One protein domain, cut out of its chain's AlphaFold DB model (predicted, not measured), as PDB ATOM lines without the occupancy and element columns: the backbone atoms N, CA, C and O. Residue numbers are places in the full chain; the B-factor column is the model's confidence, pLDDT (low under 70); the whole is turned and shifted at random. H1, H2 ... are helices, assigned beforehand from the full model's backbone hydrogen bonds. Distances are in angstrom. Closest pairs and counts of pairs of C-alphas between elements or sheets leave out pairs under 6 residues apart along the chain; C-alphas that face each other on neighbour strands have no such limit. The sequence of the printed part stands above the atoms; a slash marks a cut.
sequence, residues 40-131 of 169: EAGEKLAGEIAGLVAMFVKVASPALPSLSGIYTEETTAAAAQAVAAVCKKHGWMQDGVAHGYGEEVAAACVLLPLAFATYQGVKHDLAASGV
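What this domain is: This is residues 40 to 131 of the 169 residues of an uncharacterized protein of Nitrosovibrio sp. Nv4 (UniProt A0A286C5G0). Helices H4 and H1 run along a rod, with H3 slanting between them and short H2 joining them farther along; residues 91 to 96 stick out. The printed part has 92 residues, all helix in class, in the order H1, H2, H3, H4. It is only just loose, close to compact, with radius of gyration of the C-alphas 15.1 A and spans 49 by 24 by 21 A.

How they stand to each other: H4, residues 102 to 129, has a kink of 33 degrees near residue 110. Its residues 103 to 114 alone touch H3, residues 73 to 89, in a hairpin at a steep tilt of 44 degrees; the closest C-alphas, of Ala 82 and Ala 107, are 4.9 A apart. H3 touches H1, residues 40 to 60, opposite ways at 50 degrees, a steep tilt, closest at C-alphas 46 and 80, 4.8 A. H1 and H4 are apart. H2, residues 67 to 70, touches H4, closest at C-alphas 70 and 118, 6.7 A. Every O i to N i+4 pair is within hydrogen-bond range in H1 and H3, 22 of 24 in H4.

Where its parts are: H4 measures 40.0 A, H1 30.4 A, H3 24.3 A. C-alpha 40 is at (-31.664, 57.707, 19.115), C-alpha 129 at (-27.828, 16.022, 29.250).

The domain as a whole: The printed part has no cut. H3 to H4 is a long link. Residues 40 to 42, 89 to 103 and 129 to 131 have pLDDT under 70.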
ATOM      1  N   GLU A  40     -31.382  58.130  17.734       54.34
ATOM      2  CA  GLU A  40     -31.664  57.707  19.115       54.34
ATOM      3  C   GLU A  40     -32.696  56.568  19.224       54.34
ATOM      4  O   GLU A  40     -32.593  55.702  20.094       54.34
ATOM      5  N   ALA A  41     -33.683  56.513  18.321       58.09
ATOM      6  CA  ALA A  41     -34.722  55.479  18.362       58.09
ATOM      7  C   ALA A  41     -34.188  54.069  18.030       58.09
ATOM      8  O   ALA A  41     -34.659  53.082  18.594       58.09
ATOM      9  N   GLY A  42     -33.192  53.970  17.140       59.38
ATOM     10  CA  GLY A  42     -32.566  52.693  16.773       59.38
ATOM     11  C   GLY A  42     -31.669  52.146  17.881       59.38
ATOM     12  O   GLY A  42     -31.714  50.954  18.180       59.38
ATOM     13  N   GLU A  43     -30.922  53.027  18.546       71.00
ATOM     14  CA  GLU A  43     -30.083  52.665  19.691       71.00
ATOM     15  C   GLU A  43     -30.919  52.178  20.878       71.00
ATOM     16  O   GLU A  43     -30.570  51.180  21.513       71.00
ATOM     17  N   LYS A  44     -32.070  52.816  21.130       80.62
ATOM     18  CA  LYS A  44     -33.008  52.379  22.169       80.62
ATOM     19  C   LYS A  44     -33.564  50.977  21.891       80.62
ATOM     20  O   LYS A  44     -33.524  50.127  22.778       80.62
ATOM     21  N   LEU A  45     -34.025  50.715  20.665       80.75
ATOM     22  CA  LEU A  45     -34.561  49.405  20.275       80.75
ATOM     23  C   LEU A  45     -33.493  48.306  20.348       80.75
ATOM     24  O   LEU A  45     -33.755  47.215  20.851       80.75
ATOM     25  N   ALA A  46     -32.272  48.590  19.892       84.94
ATOM     26  CA  ALA A  46     -31.160  47.656  20.020       84.94
ATOM     27  C   ALA A  46     -30.847  47.350  21.496       84.94
ATOM     28  O   ALA A  46     -30.630  46.192  21.854       84.94
ATOM     29  N   GLY A  47     -30.893  48.354  22.378       86.19
ATOM     30  CA  GLY A  47     -30.755  48.152  23.821       86.19
ATOM     31  C   GLY A  47     -31.839  47.241  24.411       86.19
ATOM     32  O   GLY A  47     -31.533  46.340  25.192       86.19
ATOM     33  N   GLU A  48     -33.096  47.423  24.003       85.88
ATOM     34  CA  GLU A  48     -34.226  46.587  24.432       85.88
ATOM     35  C   GLU A  48     -34.080  45.131  23.958       85.88
ATOM     36  O   GLU A  48     -34.247  44.200  24.751       85.88
ATOM     37  N   ILE A  49     -33.697  44.922  22.693       85.75
ATOM     38  CA  ILE A  49     -33.450  43.588  22.128       85.75
ATOM     39  C   ILE A  49     -32.288  42.904  22.857       85.75
ATOM     40  O   ILE A  49     -32.405  41.741  23.246       85.75
ATOM     41  N   ALA A  50     -31.183  43.615  23.099       87.56
ATOM     42  CA  ALA A  50     -30.044  43.070  23.832       87.56
ATOM     43  C   ALA A  50     -30.426  42.676  25.269       87.56
ATOM     44  O   ALA A  50     -30.061  41.594  25.736       87.56
ATOM     45  N   GLY A  51     -31.216  43.511  25.954       87.12
ATOM     46  CA  GLY A  51     -31.744  43.213  27.285       87.12
ATOM     47  C   GLY A  51     -32.637  41.970  27.307       87.12
ATOM     48  O   GLY A  51     -32.503  41.126  28.198       87.12
ATOM     49  N   LEU A  52     -33.502  41.811  26.299       88.12
ATOM     50  CA  LEU A  52     -34.355  40.632  26.146       88.12
ATOM     51  C   LEU A  52     -33.528  39.357  25.935       88.12
ATOM     52  O   LEU A  52     -33.770  38.348  26.598       88.12
ATOM     53  N   VAL A  53     -32.525  39.408  25.055       86.38
ATOM     54  CA  VAL A  53     -31.628  38.272  24.797       86.38
ATOM     55  C   VAL A  53     -30.846  37.903  26.058       86.38
ATOM     56  O   VAL A  53     -30.788  36.729  26.416       86.38
ATOM     57  N   ALA A  54     -30.319  38.881  26.798       88.06
ATOM     58  CA  ALA A  54     -29.615  38.628  28.054       88.06
ATOM     59  C   ALA A  54     -30.519  37.966  29.112       88.06
ATOM     60  O   ALA A  54     -30.088  37.058  29.831       88.06
ATOM     61  N   MET A  55     -31.783  38.390  29.202       89.62
ATOM     62  CA  MET A  55     -32.768  37.770  30.089       89.62
ATOM     63  C   MET A  55     -33.068  36.327  29.668       89.62
ATOM     64  O   MET A  55     -33.029  35.426  30.508       89.62
ATOM     65  N   PHE A  56     -33.277  36.087  28.371       86.56
ATOM     66  CA  PHE A  56     -33.481  34.747  27.828       86.56
ATOM     67  C   PHE A  56     -32.293  33.823  28.121       86.56
ATOM     68  O   PHE A  56     -32.486  32.722  28.636       86.56
ATOM     69  N   VAL A  57     -31.060  34.279  27.875       87.94
ATOM     70  CA  VAL A  57     -29.843  33.499  28.143       87.94
ATOM     71  C   VAL A  57     -29.756  33.138  29.622       87.94
ATOM     72  O   VAL A  57     -29.492  31.981  29.938       87.94
ATOM     73  N   LYS A  58     -30.048  34.061  30.547       88.44
ATOM     74  CA  LYS A  58     -30.052  33.760  31.990       88.44
ATOM     75  C   LYS A  58     -31.070  32.687  32.376       88.44
ATOM     76  O   LYS A  58     -30.757  31.833  33.202       88.44
ATOM     77  N   VAL A  59     -32.262  32.712  31.778       88.38
ATOM     78  CA  VAL A  59     -33.313  31.713  32.035       88.38
ATOM     79  C   VAL A  59     -32.956  30.357  31.421       88.38
ATOM     80  O   VAL A  59     -33.183  29.323  32.045       88.38
ATOM     81  N   ALA A  60     -32.376  30.346  30.221       84.19
ATOM     82  CA  ALA A  60     -32.073  29.125  29.479       84.19
ATOM     83  C   ALA A  60     -30.743  28.459  29.886       84.19
ATOM     84  O   ALA A  60     -30.594  27.248  29.725       84.19
ATOM     85  N   SER A  61     -29.792  29.207  30.458       86.94
ATOM     86  CA  SER A  61     -28.440  28.718  30.792       86.94
ATOM     87  C   SER A  61     -28.384  27.470  31.689       86.94
ATOM     88  O   SER A  61     -27.518  26.628  31.454       86.94
ATOM     89  N   PRO A  62     -29.270  27.266  32.688       86.62
ATOM     90  CA  PRO A  62     -29.256  26.037  33.486       86.62
ATOM     91  C   PRO A  62     -29.485  24.767  32.651       86.62
ATOM     92  O   PRO A  62     -28.864  23.733  32.915       86.62
ATOM     93  N   ALA A  63     -30.346  24.854  31.633       83.50
ATOM     94  CA  ALA A  63     -30.652  23.757  30.719       83.50
ATOM     95  C   ALA A  63     -29.661  23.678  29.546       83.50
ATOM     96  O   ALA A  63     -29.368  22.587  29.067       83.50
ATOM     97  N   LEU A  64     -29.135  24.824  29.107       86.00
ATOM     98  CA  LEU A  64     -28.290  24.973  27.924       86.00
ATOM     99  C   LEU A  64     -27.052  25.824  28.267       86.00
ATOM    100  O   LEU A  64     -27.003  27.015  27.937       86.00
ATOM    101  N   PRO A  65     -26.059  25.259  28.982       85.19
ATOM    102  CA  PRO A  65     -24.892  26.004  29.457       85.19
ATOM    103  C   PRO A  65     -24.054  26.608  28.325       85.19
ATOM    104  O   PRO A  65     -23.400  27.630  28.539       85.19
ATOM    105  N   SER A  66     -24.100  26.038  27.116       86.94
ATOM    106  CA  SER A  66     -23.377  26.571  25.960       86.94
ATOM    107  C   SER A  66     -23.851  27.975  25.564       86.94
ATOM    108  O   SER A  66     -23.069  28.749  25.013       86.94
ATOM    109  N   LEU A  67     -25.094  28.358  25.892       83.06
ATOM    110  CA  LEU A  67     -25.636  29.682  25.562       83.06
ATOM    111  C   LEU A  67     -24.844  30.828  26.200       83.06
ATOM    112  O   LEU A  67     -24.652  31.853  25.555       83.06
ATOM    113  N   SER A  68     -24.339  30.647  27.424       85.62
ATOM    114  CA  SER A  68     -23.561  31.680  28.124       85.62
ATOM    115  C   SER A  68     -22.235  32.010  27.425       85.62
ATOM    116  O   SER A  68     -21.748  33.129  27.533       85.62
ATOM    117  N   GLY A  69     -21.642  31.044  26.714       84.81
ATOM    118  CA  GLY A  69     -20.407  31.257  25.954       84.81
ATOM    119  C   GLY A  69     -20.636  31.829  24.552       84.81
ATOM    120  O   GLY A  69     -19.739  32.450  23.992       84.81
ATOM    121  N   ILE A  70     -21.827  31.618  23.984       85.50
ATOM    122  CA  ILE A  70     -22.183  32.033  22.617       85.50
ATOM    123  C   ILE A  70     -22.724  33.473  22.600       85.50
ATOM    124  O   ILE A  70     -22.387  34.260  21.713       85.50
ATOM    125  N   TYR A  71     -23.543  33.824  23.591       86.12
ATOM    126  CA  TYR A  71     -24.162  35.143  23.727       86.12
ATOM    127  C   TYR A  71     -23.371  36.003  24.719       86.12
ATOM    128  O   TYR A  71     -23.740  36.140  25.885       86.12
ATOM    129  N   THR A  72     -22.262  36.573  24.248       90.25
ATOM    130  CA  THR A  72     -21.481  37.573  24.985       90.25
ATOM    131  C   THR A  72     -22.115  38.956  24.829       90.25
ATOM    132  O   THR A  72     -22.996  39.152  23.988       90.25
ATOM    133  N   GLU A  73     -21.676  39.938  25.619       86.19
ATOM    134  CA  GLU A  73     -22.148  41.325  25.471       86.19
ATOM    135  C   GLU A  73     -21.898  41.857  24.053       86.19
ATOM    136  O   GLU A  73     -22.779  42.474  23.459       86.19
ATOM    137  N   GLU A  74     -20.740  41.535  23.475       84.06
ATOM    138  CA  GLU A  74     -20.359  41.944  22.124       84.06
ATOM    139  C   GLU A  74     -21.239  41.290  21.048       84.06
ATOM    140  O   GLU A  74     -21.809  41.991  20.208       84.06
ATOM    141  N   THR A  75     -21.410  39.960  21.081       85.44
ATOM    142  CA  THR A  75     -22.214  39.258  20.066       85.44
ATOM    143  C   THR A  75     -23.694  39.604  20.181       85.44
ATOM    144  O   THR A  75     -24.381  39.745  19.168       85.44
ATOM    145  N   THR A  76     -24.177  39.819  21.405       86.31
ATOM    146  CA  THR A  76     -25.556  40.232  21.674       86.31
ATOM    147  C   THR A  76     -25.812  41.660  21.204       86.31
ATOM    148  O   THR A  76     -26.835  41.908  20.567       86.31
ATOM    149  N   ALA A  77     -24.884  42.591  21.447       86.69
ATOM    150  CA  ALA A  77     -25.000  43.966  20.967       86.69
ATOM    151  C   ALA A  77     -24.984  44.030  19.432       86.69
ATOM    152  O   ALA A  77     -25.845  44.678  18.840       86.69
ATOM    153  N   ALA A  78     -24.065  43.313  18.780       83.31
ATOM    154  CA  ALA A  78     -23.989  43.263  17.320       83.31
ATOM    155  C   ALA A  78     -25.266  42.677  16.693       83.31
ATOM    156  O   ALA A  78     -25.807  43.240  15.739       83.31
ATOM    157  N   ALA A  79     -25.789  41.584  17.256       83.19
ATOM    158  CA  ALA A  79     -27.041  40.983  16.806       83.19
ATOM    159  C   ALA A  79     -28.235  41.925  17.016       83.19
ATOM    160  O   ALA A  79     -29.055  42.092  16.114       83.19
ATOM    161  N   ALA A  80     -28.320  42.581  18.175       85.25
ATOM    162  CA  ALA A  80     -29.404  43.501  18.485       85.25
ATOM    163  C   ALA A  80     -29.414  44.731  17.569       85.25
ATOM    164  O   ALA A  80     -30.478  45.130  17.100       85.25
ATOM    165  N   GLN A  81     -28.241  45.288  17.254       84.94
ATOM    166  CA  GLN A  81     -28.099  46.383  16.290       84.94
ATOM    167  C   GLN A  81     -28.527  45.960  14.882       84.94
ATOM    168  O   GLN A  81     -29.270  46.676  14.211       84.94
ATOM    169  N   ALA A  82     -28.120  44.764  14.449       81.88
ATOM    170  CA  ALA A  82     -28.493  44.238  13.143       81.88
ATOM    171  C   ALA A  82     -30.012  44.003  13.020       81.88
ATOM    172  O   ALA A  82     -30.616  44.355  12.009       81.88
ATOM    173  N   VAL A  83     -30.648  43.468  14.067       80.62
ATOM    174  CA  VAL A  83     -32.107  43.277  14.109       80.62
ATOM    175  C   VAL A  83     -32.838  44.619  14.169       80.62
ATOM    176  O   VAL A  83     -33.796  44.814  13.425       80.62
ATOM    177  N   ALA A  84     -32.375  45.572  14.983       82.44
ATOM    178  CA  ALA A  84     -32.968  46.906  15.065       82.44
ATOM    179  C   ALA A  84     -32.925  47.639  13.713       82.44
ATOM    180  O   ALA A  84     -33.909  48.276  13.333       82.44
ATOM    181  N   ALA A  85     -31.832  47.499  12.953       79.62
ATOM    182  CA  ALA A  85     -31.716  48.051  11.603       79.62
ATOM    183  C   ALA A  85     -32.757  47.456  10.635       79.62
ATOM    184  O   ALA A  85     -33.402  48.198   9.893       79.62
ATOM    185  N   VAL A  86     -32.988  46.137  10.691       75.25
ATOM    186  CA  VAL A  86     -34.033  45.465   9.895       75.25
ATOM    187  C   VAL A  86     -35.434  45.909  10.322       75.25
ATOM    188  O   VAL A  86     -36.256  46.243   9.468       75.25
ATOM    189  N   CYS A  87     -35.705  45.970  11.628       71.75
ATOM    190  CA  CYS A  87     -36.996  46.402  12.169       71.75
ATOM    191  C   CYS A  87     -37.328  47.852  11.797       71.75
ATOM    192  O   CYS A  87     -38.484  48.151  11.497       71.75
ATOM    193  N   LYS A  88     -36.321  48.735  11.779       71.81
ATOM    194  CA  LYS A  88     -36.461  50.132  11.351       71.81
ATOM    195  C   LYS A  88     -36.808  50.244   9.867       71.81
ATOM    196  O   LYS A  88     -37.598  51.105   9.499       71.81
ATOM    197  N   LYS A  89     -36.227  49.394   9.020       64.88
ATOM    198  CA  LYS A  89     -36.402  49.454   7.565       64.88
ATOM    199  C   LYS A  89     -37.725  48.871   7.078       64.88
ATOM    200  O   LYS A  89     -38.368  49.463   6.221       64.88
ATOM    201  N   HIS A  90     -38.109  47.708   7.594       59.22
ATOM    202  CA  HIS A  90     -39.313  47.003   7.133       59.22
ATOM    203  C   HIS A  90     -40.590  47.481   7.791       59.22
ATOM    204  O   HIS A  90     -41.642  46.889   7.565       59.22
ATOM    205  N   GLY A  91     -40.497  48.497   8.653       54.00
ATOM    206  CA  GLY A  91     -41.674  48.976   9.341       54.00
ATOM    207  C   GLY A  91     -42.365  47.834  10.080       54.00
ATOM    208  O   GLY A  91     -43.588  47.777  10.111       54.00
ATOM    209  N   TRP A  92     -41.617  46.891  10.677       55.03
ATOM    210  CA  TRP A  92     -42.244  45.765  11.389       55.03
ATOM    211  C   TRP A  92     -43.128  46.273  12.557       55.03
ATOM    212  O   TRP A  92     -43.952  45.534  13.087       55.03
ATOM    213  N   MET A  93     -43.030  47.565  12.906       53.34
ATOM    214  CA  MET A  93     -44.031  48.282  13.703       53.34
ATOM    215  C   MET A  93     -44.893  49.322  12.947       53.34
ATOM    216  O   MET A  93     -45.916  49.708  13.503       53.34
ATOM    217  N   GLN A  94     -44.552  49.747  11.722       47.91
ATOM    218  CA  GLN A  94     -45.379  50.586  10.830       47.91
ATOM    219  C   GLN A  94     -45.001  50.422   9.334       47.91
ATOM    220  O   GLN A  94     -43.991  50.966   8.909       47.91
ATOM    221  N   ASP A  95     -45.845  49.718   8.568       51.50
ATOM    222  CA  ASP A  95     -45.990  49.701   7.092       51.50
ATOM    223  C   ASP A  95     -44.813  49.317   6.149       51.50
ATOM    224  O   ASP A  95     -43.803  50.004   6.042       51.50
ATOM    225  N   GLY A  96     -45.062  48.310   5.287       51.19
ATOM    226  CA  GLY A  96     -44.557  48.278   3.897       51.19
ATOM    227  C   GLY A  96     -43.555  47.175   3.500       51.19
ATOM    228  O   GLY A  96     -42.353  47.302   3.687       51.19
ATOM    229  N   VAL A  97     -44.031  46.146   2.785       53.75
ATOM    230  CA  VAL A  97     -43.291  44.945   2.303       53.75
ATOM    231  C   VAL A  97     -42.378  45.210   1.076       53.75
ATOM    232  O   VAL A  97     -42.189  44.330   0.242       53.75
ATOM    233  N   ALA A  98     -41.844  46.419   0.871       52.81
ATOM    234  CA  ALA A  98     -41.354  46.795  -0.467       52.81
ATOM    235  C   ALA A  98     -40.081  47.658  -0.553       52.81
ATOM    236  O   ALA A  98     -40.057  48.556  -1.384       52.81
ATOM    237  N   HIS A  99     -39.002  47.402   0.200       50.50
ATOM    238  CA  HIS A  99     -37.711  48.081  -0.053       50.50
ATOM    239  C   HIS A  99     -36.480  47.197   0.251       50.50
ATOM    240  O   HIS A  99     -36.294  46.803   1.391       50.50
ATOM    241  N   GLY A 100     -35.613  46.961  -0.753       59.25
ATOM    242  CA  GLY A 100     -34.180  46.572  -0.674       59.25
ATOM    243  C   GLY A 100     -33.767  45.259   0.035       59.25
ATOM    244  O   GLY A 100     -34.286  44.928   1.075       59.25
ATOM    245  N   TYR A 101     -32.758  44.547  -0.483       58.88
ATOM    246  CA  TYR A 101     -32.002  43.423   0.139       58.88
ATOM    247  C   TYR A 101     -31.003  43.742   1.279       58.88
ATOM    248  O   TYR A 101     -30.563  42.841   1.992       58.88
ATOM    249  N   GLY A 102     -30.511  44.979   1.373       61.78
ATOM    250  CA  GLY A 102     -29.203  45.246   1.997       61.78
ATOM    251  C   GLY A 102     -29.098  44.882   3.480       61.78
ATOM    252  O   GLY A 102     -28.156  44.221   3.913       61.78
ATOM    253  N   GLU A 103     -30.084  45.299   4.256       67.75
ATOM    254  CA  GLU A 103     -30.096  45.256   5.711       67.75
ATOM    255  C   GLU A 103     -30.440  43.858   6.232       67.75
ATOM    256  O   GLU A 103     -29.881  43.418   7.231       67.75
ATOM    257  N   GLU A 104     -31.280  43.110   5.522       70.31
ATOM    258  CA  GLU A 104     -31.589  41.713   5.824       70.31
ATOM    259  C   GLU A 104     -30.402  40.809   5.526       70.31
ATOM    260  O   GLU A 104     -30.153  39.864   6.269       70.31
ATOM    261  N   VAL A 105     -29.631  41.118   4.478       72.19
ATOM    262  CA  VAL A 105     -28.369  40.426   4.198       72.19
ATOM    263  C   VAL A 105     -27.336  40.767   5.269       72.19
ATOM    264  O   VAL A 105     -26.684  39.859   5.778       72.19
ATOM    265  N   ALA A 106     -27.222  42.034   5.677       71.56
ATOM    266  CA  ALA A 106     -26.334  42.430   6.770       71.56
ATOM    267  C   ALA A 106     -26.714  41.736   8.089       71.56
ATOM    268  O   ALA A 106     -25.851  41.185   8.774       71.56
ATOM    269  N   ALA A 107     -28.009  41.678   8.407       77.62
ATOM    270  CA  ALA A 107     -28.502  40.945   9.561       77.62
ATOM    271  C   ALA A 107     -28.253  39.445   9.436       77.62
ATOM    272  O   ALA A 107     -27.788  38.838  10.394       77.62
ATOM    273  N   ALA A 108     -28.462  38.845   8.265       75.62
ATOM    274  CA  ALA A 108     -28.126  37.448   8.035       75.62
ATOM    275  C   ALA A 108     -26.623  37.185   8.229       75.62
ATOM    276  O   ALA A 108     -26.264  36.199   8.864       75.62
ATOM    277  N   CYS A 109     -25.732  38.069   7.774       80.56
ATOM    278  CA  CYS A 109     -24.287  37.922   7.978       80.56
ATOM    279  C   CYS A 109     -23.881  37.921   9.461       80.56
ATOM    280  O   CYS A 109     -22.916  37.246   9.816       80.56
ATOM    281  N   VAL A 110     -24.615  38.629  10.322       80.50
ATOM    282  CA  VAL A 110     -24.375  38.650  11.776       80.50
ATOM    283  C   VAL A 110     -25.080  37.486  12.481       80.50
ATOM    284  O   VAL A 110     -24.502  36.825  13.342       80.50
ATOM    285  N   LEU A 111     -26.326  37.200  12.103       82.00
ATOM    286  CA  LEU A 111     -27.177  36.215  12.769       82.00
ATOM    287  C   LEU A 111     -26.855  34.775  12.362       82.00
ATOM    288  O   LEU A 111     -26.992  33.881  13.191       82.00
ATOM    289  N   LEU A 112     -26.415  34.518  11.126       85.06
ATOM    290  CA  LEU A 112     -26.137  33.156  10.655       85.06
ATOM    291  C   LEU A 112     -25.005  32.475  11.442       85.06
ATOM    292  O   LEU A 112     -25.220  31.347  11.896       85.06
ATOM    293  N   PRO A 113     -23.835  33.109  11.677       83.12
ATOM    294  CA  PRO A 113     -22.797  32.513  12.517       83.12
ATOM    295  C   PRO A 113     -23.277  32.259  13.951       83.12
ATOM    296  O   PRO A 113     -22.986  31.207  14.523       83.12
ATOM    297  N   LEU A 114     -24.065  33.181  14.514       84.50
ATOM    298  CA  LEU A 114     -24.613  33.061  15.866       84.50
ATOM    299  C   LEU A 114     -25.630  31.914  15.972       84.50
ATOM    300  O   LEU A 114     -25.586  31.118  16.914       84.50
ATOM    301  N   ALA A 115     -26.514  31.785  14.983       84.94
ATOM    302  CA  ALA A 115     -27.492  30.708  14.892       84.94
ATOM    303  C   ALA A 115     -26.808  29.346  14.727       84.94
ATOM    304  O   ALA A 115     -27.186  28.380  15.391       84.94
ATOM    305  N   PHE A 116     -25.759  29.269  13.904       88.25
ATOM    306  CA  PHE A 116     -24.977  28.046  13.741       88.25
ATOM    307  C   PHE A 116     -24.264  27.639  15.038       88.25
ATOM    308  O   PHE A 116     -24.340  26.477  15.443       88.25
ATOM    309  N   ALA A 117     -23.625  28.591  15.727       87.62
ATOM    310  CA  ALA A 117     -22.999  28.349  17.026       87.62
ATOM    311  C   ALA A 117     -24.029  27.889  18.072       87.62
ATOM    312  O   ALA A 117     -23.793  26.911  18.779       87.62
ATOM    313  N   THR A 118     -25.200  28.534  18.108       87.50
ATOM    314  CA  THR A 118     -26.321  28.159  18.985       87.50
ATOM    315  C   THR A 118     -26.777  26.727  18.717       87.50
ATOM    316  O   THR A 118     -26.897  25.938  19.651       87.50
ATOM    317  N   TYR A 119     -26.972  26.353  17.450       88.75
ATOM    318  CA  TYR A 119     -27.374  24.998  17.072       88.75
ATOM    319  C   TYR A 119     -26.361  23.940  17.533       88.75
ATOM    320  O   TYR A 119     -26.746  22.930  18.128       88.75
ATOM    321  N   GLN A 120     -25.066  24.180  17.309       90.19
ATOM    322  CA  GLN A 120     -24.007  23.261  17.734       90.19
ATOM    323  C   GLN A 120     -23.925  23.147  19.263       90.19
ATOM    324  O   GLN A 120     -23.835  22.035  19.786       90.19
ATOM    325  N   GLY A 121     -24.013  24.274  19.976       85.62
ATOM    326  CA  GLY A 121     -24.000  24.310  21.438       85.62
ATOM    327  C   GLY A 121     -25.181  23.555  22.047       85.62
ATOM    328  O   GLY A 121     -24.988  22.677  22.878       85.62
ATOM    329  N   VAL A 122     -26.401  23.809  21.563       86.25
ATOM    330  CA  VAL A 122     -27.610  23.116  22.038       86.25
ATOM    331  C   VAL A 122     -27.543  21.619  21.753       86.25
ATOM    332  O   VAL A 122     -27.876  20.810  22.616       86.25
ATOM    333  N   LYS A 123     -27.071  21.219  20.567       87.12
ATOM    334  CA  LYS A 123     -26.895  19.801  20.236       87.12
ATOM    335  C   LYS A 123     -25.897  19.122  21.178       87.12
ATOM    336  O   LYS A 123     -26.143  17.995  21.608       87.12
ATOM    337  N   HIS A 124     -24.798  19.796  21.507       84.56
ATOM    338  CA  HIS A 124     -23.811  19.298  22.462       84.56
ATOM    339  C   HIS A 124     -24.387  19.209  23.884       84.56
ATOM    340  O   HIS A 124     -24.239  18.183  24.546       84.56
ATOM    341  N   ASP A 125     -25.112  20.237  24.325       84.88
ATOM    342  CA  ASP A 125     -25.758  20.275  25.639       84.88
ATOM    343  C   ASP A 125     -26.791  19.154  25.791       84.88
ATOM    344  O   ASP A 125     -26.823  18.480  26.819       84.88
ATOM    345  N   LEU A 126     -27.596  18.892  24.757       81.00
ATOM    346  CA  LEU A 126     -28.571  17.798  24.746       81.00
ATOM    347  C   LEU A 126     -27.898  16.421  24.755       81.00
ATOM    348  O   LEU A 126     -28.347  15.532  25.479       81.00
ATOM    349  N   ALA A 127     -26.802  16.249  24.011       84.31
ATOM    350  CA  ALA A 127     -26.013  15.018  24.045       84.31
ATOM    351  C   ALA A 127     -25.392  14.773  25.434       84.31
ATOM    352  O   ALA A 127     -25.373  13.639  25.910       84.31
ATOM    353  N   ALA A 128     -24.942  15.832  26.114       79.31
ATOM    354  CA  ALA A 128     -24.400  15.761  27.471       79.31
ATOM    355  C   ALA A 128     -25.487  15.588  28.552       79.31
ATOM    356  O   ALA A 128     -25.241  14.994  29.603       79.31
ATOM    357  N   SER A 129     -26.706  16.070  28.301       64.81
ATOM    358  CA  SER A 129     -27.828  16.022  29.250       64.81
ATOM    359  C   SER A 129     -28.384  14.612  29.481       64.81
ATOM    360  O   SER A 129     -29.051  14.389  30.488       64.81
ATOM    361  N   GLY A 130     -28.038  13.634  28.633       58.88
ATOM    362  CA  GLY A 130     -28.271  12.209  28.907       58.88
ATOM    363  C   GLY A 130     -27.468  11.653  30.097       58.88
ATOM    364  O   GLY A 130     -27.742  10.542  30.543       58.88
ATOM    365  N   VAL A 131     -26.494  12.410  30.629       53.34
ATOM    366  CA  VAL A 131     -25.597  11.997  31.725       53.34
ATOM    367  C   VAL A 131     -25.352  13.148  32.717       53.34
ATOM    368  O   VAL A 131     -24.228  13.386  33.149       53.34
TER     369      VAL A 131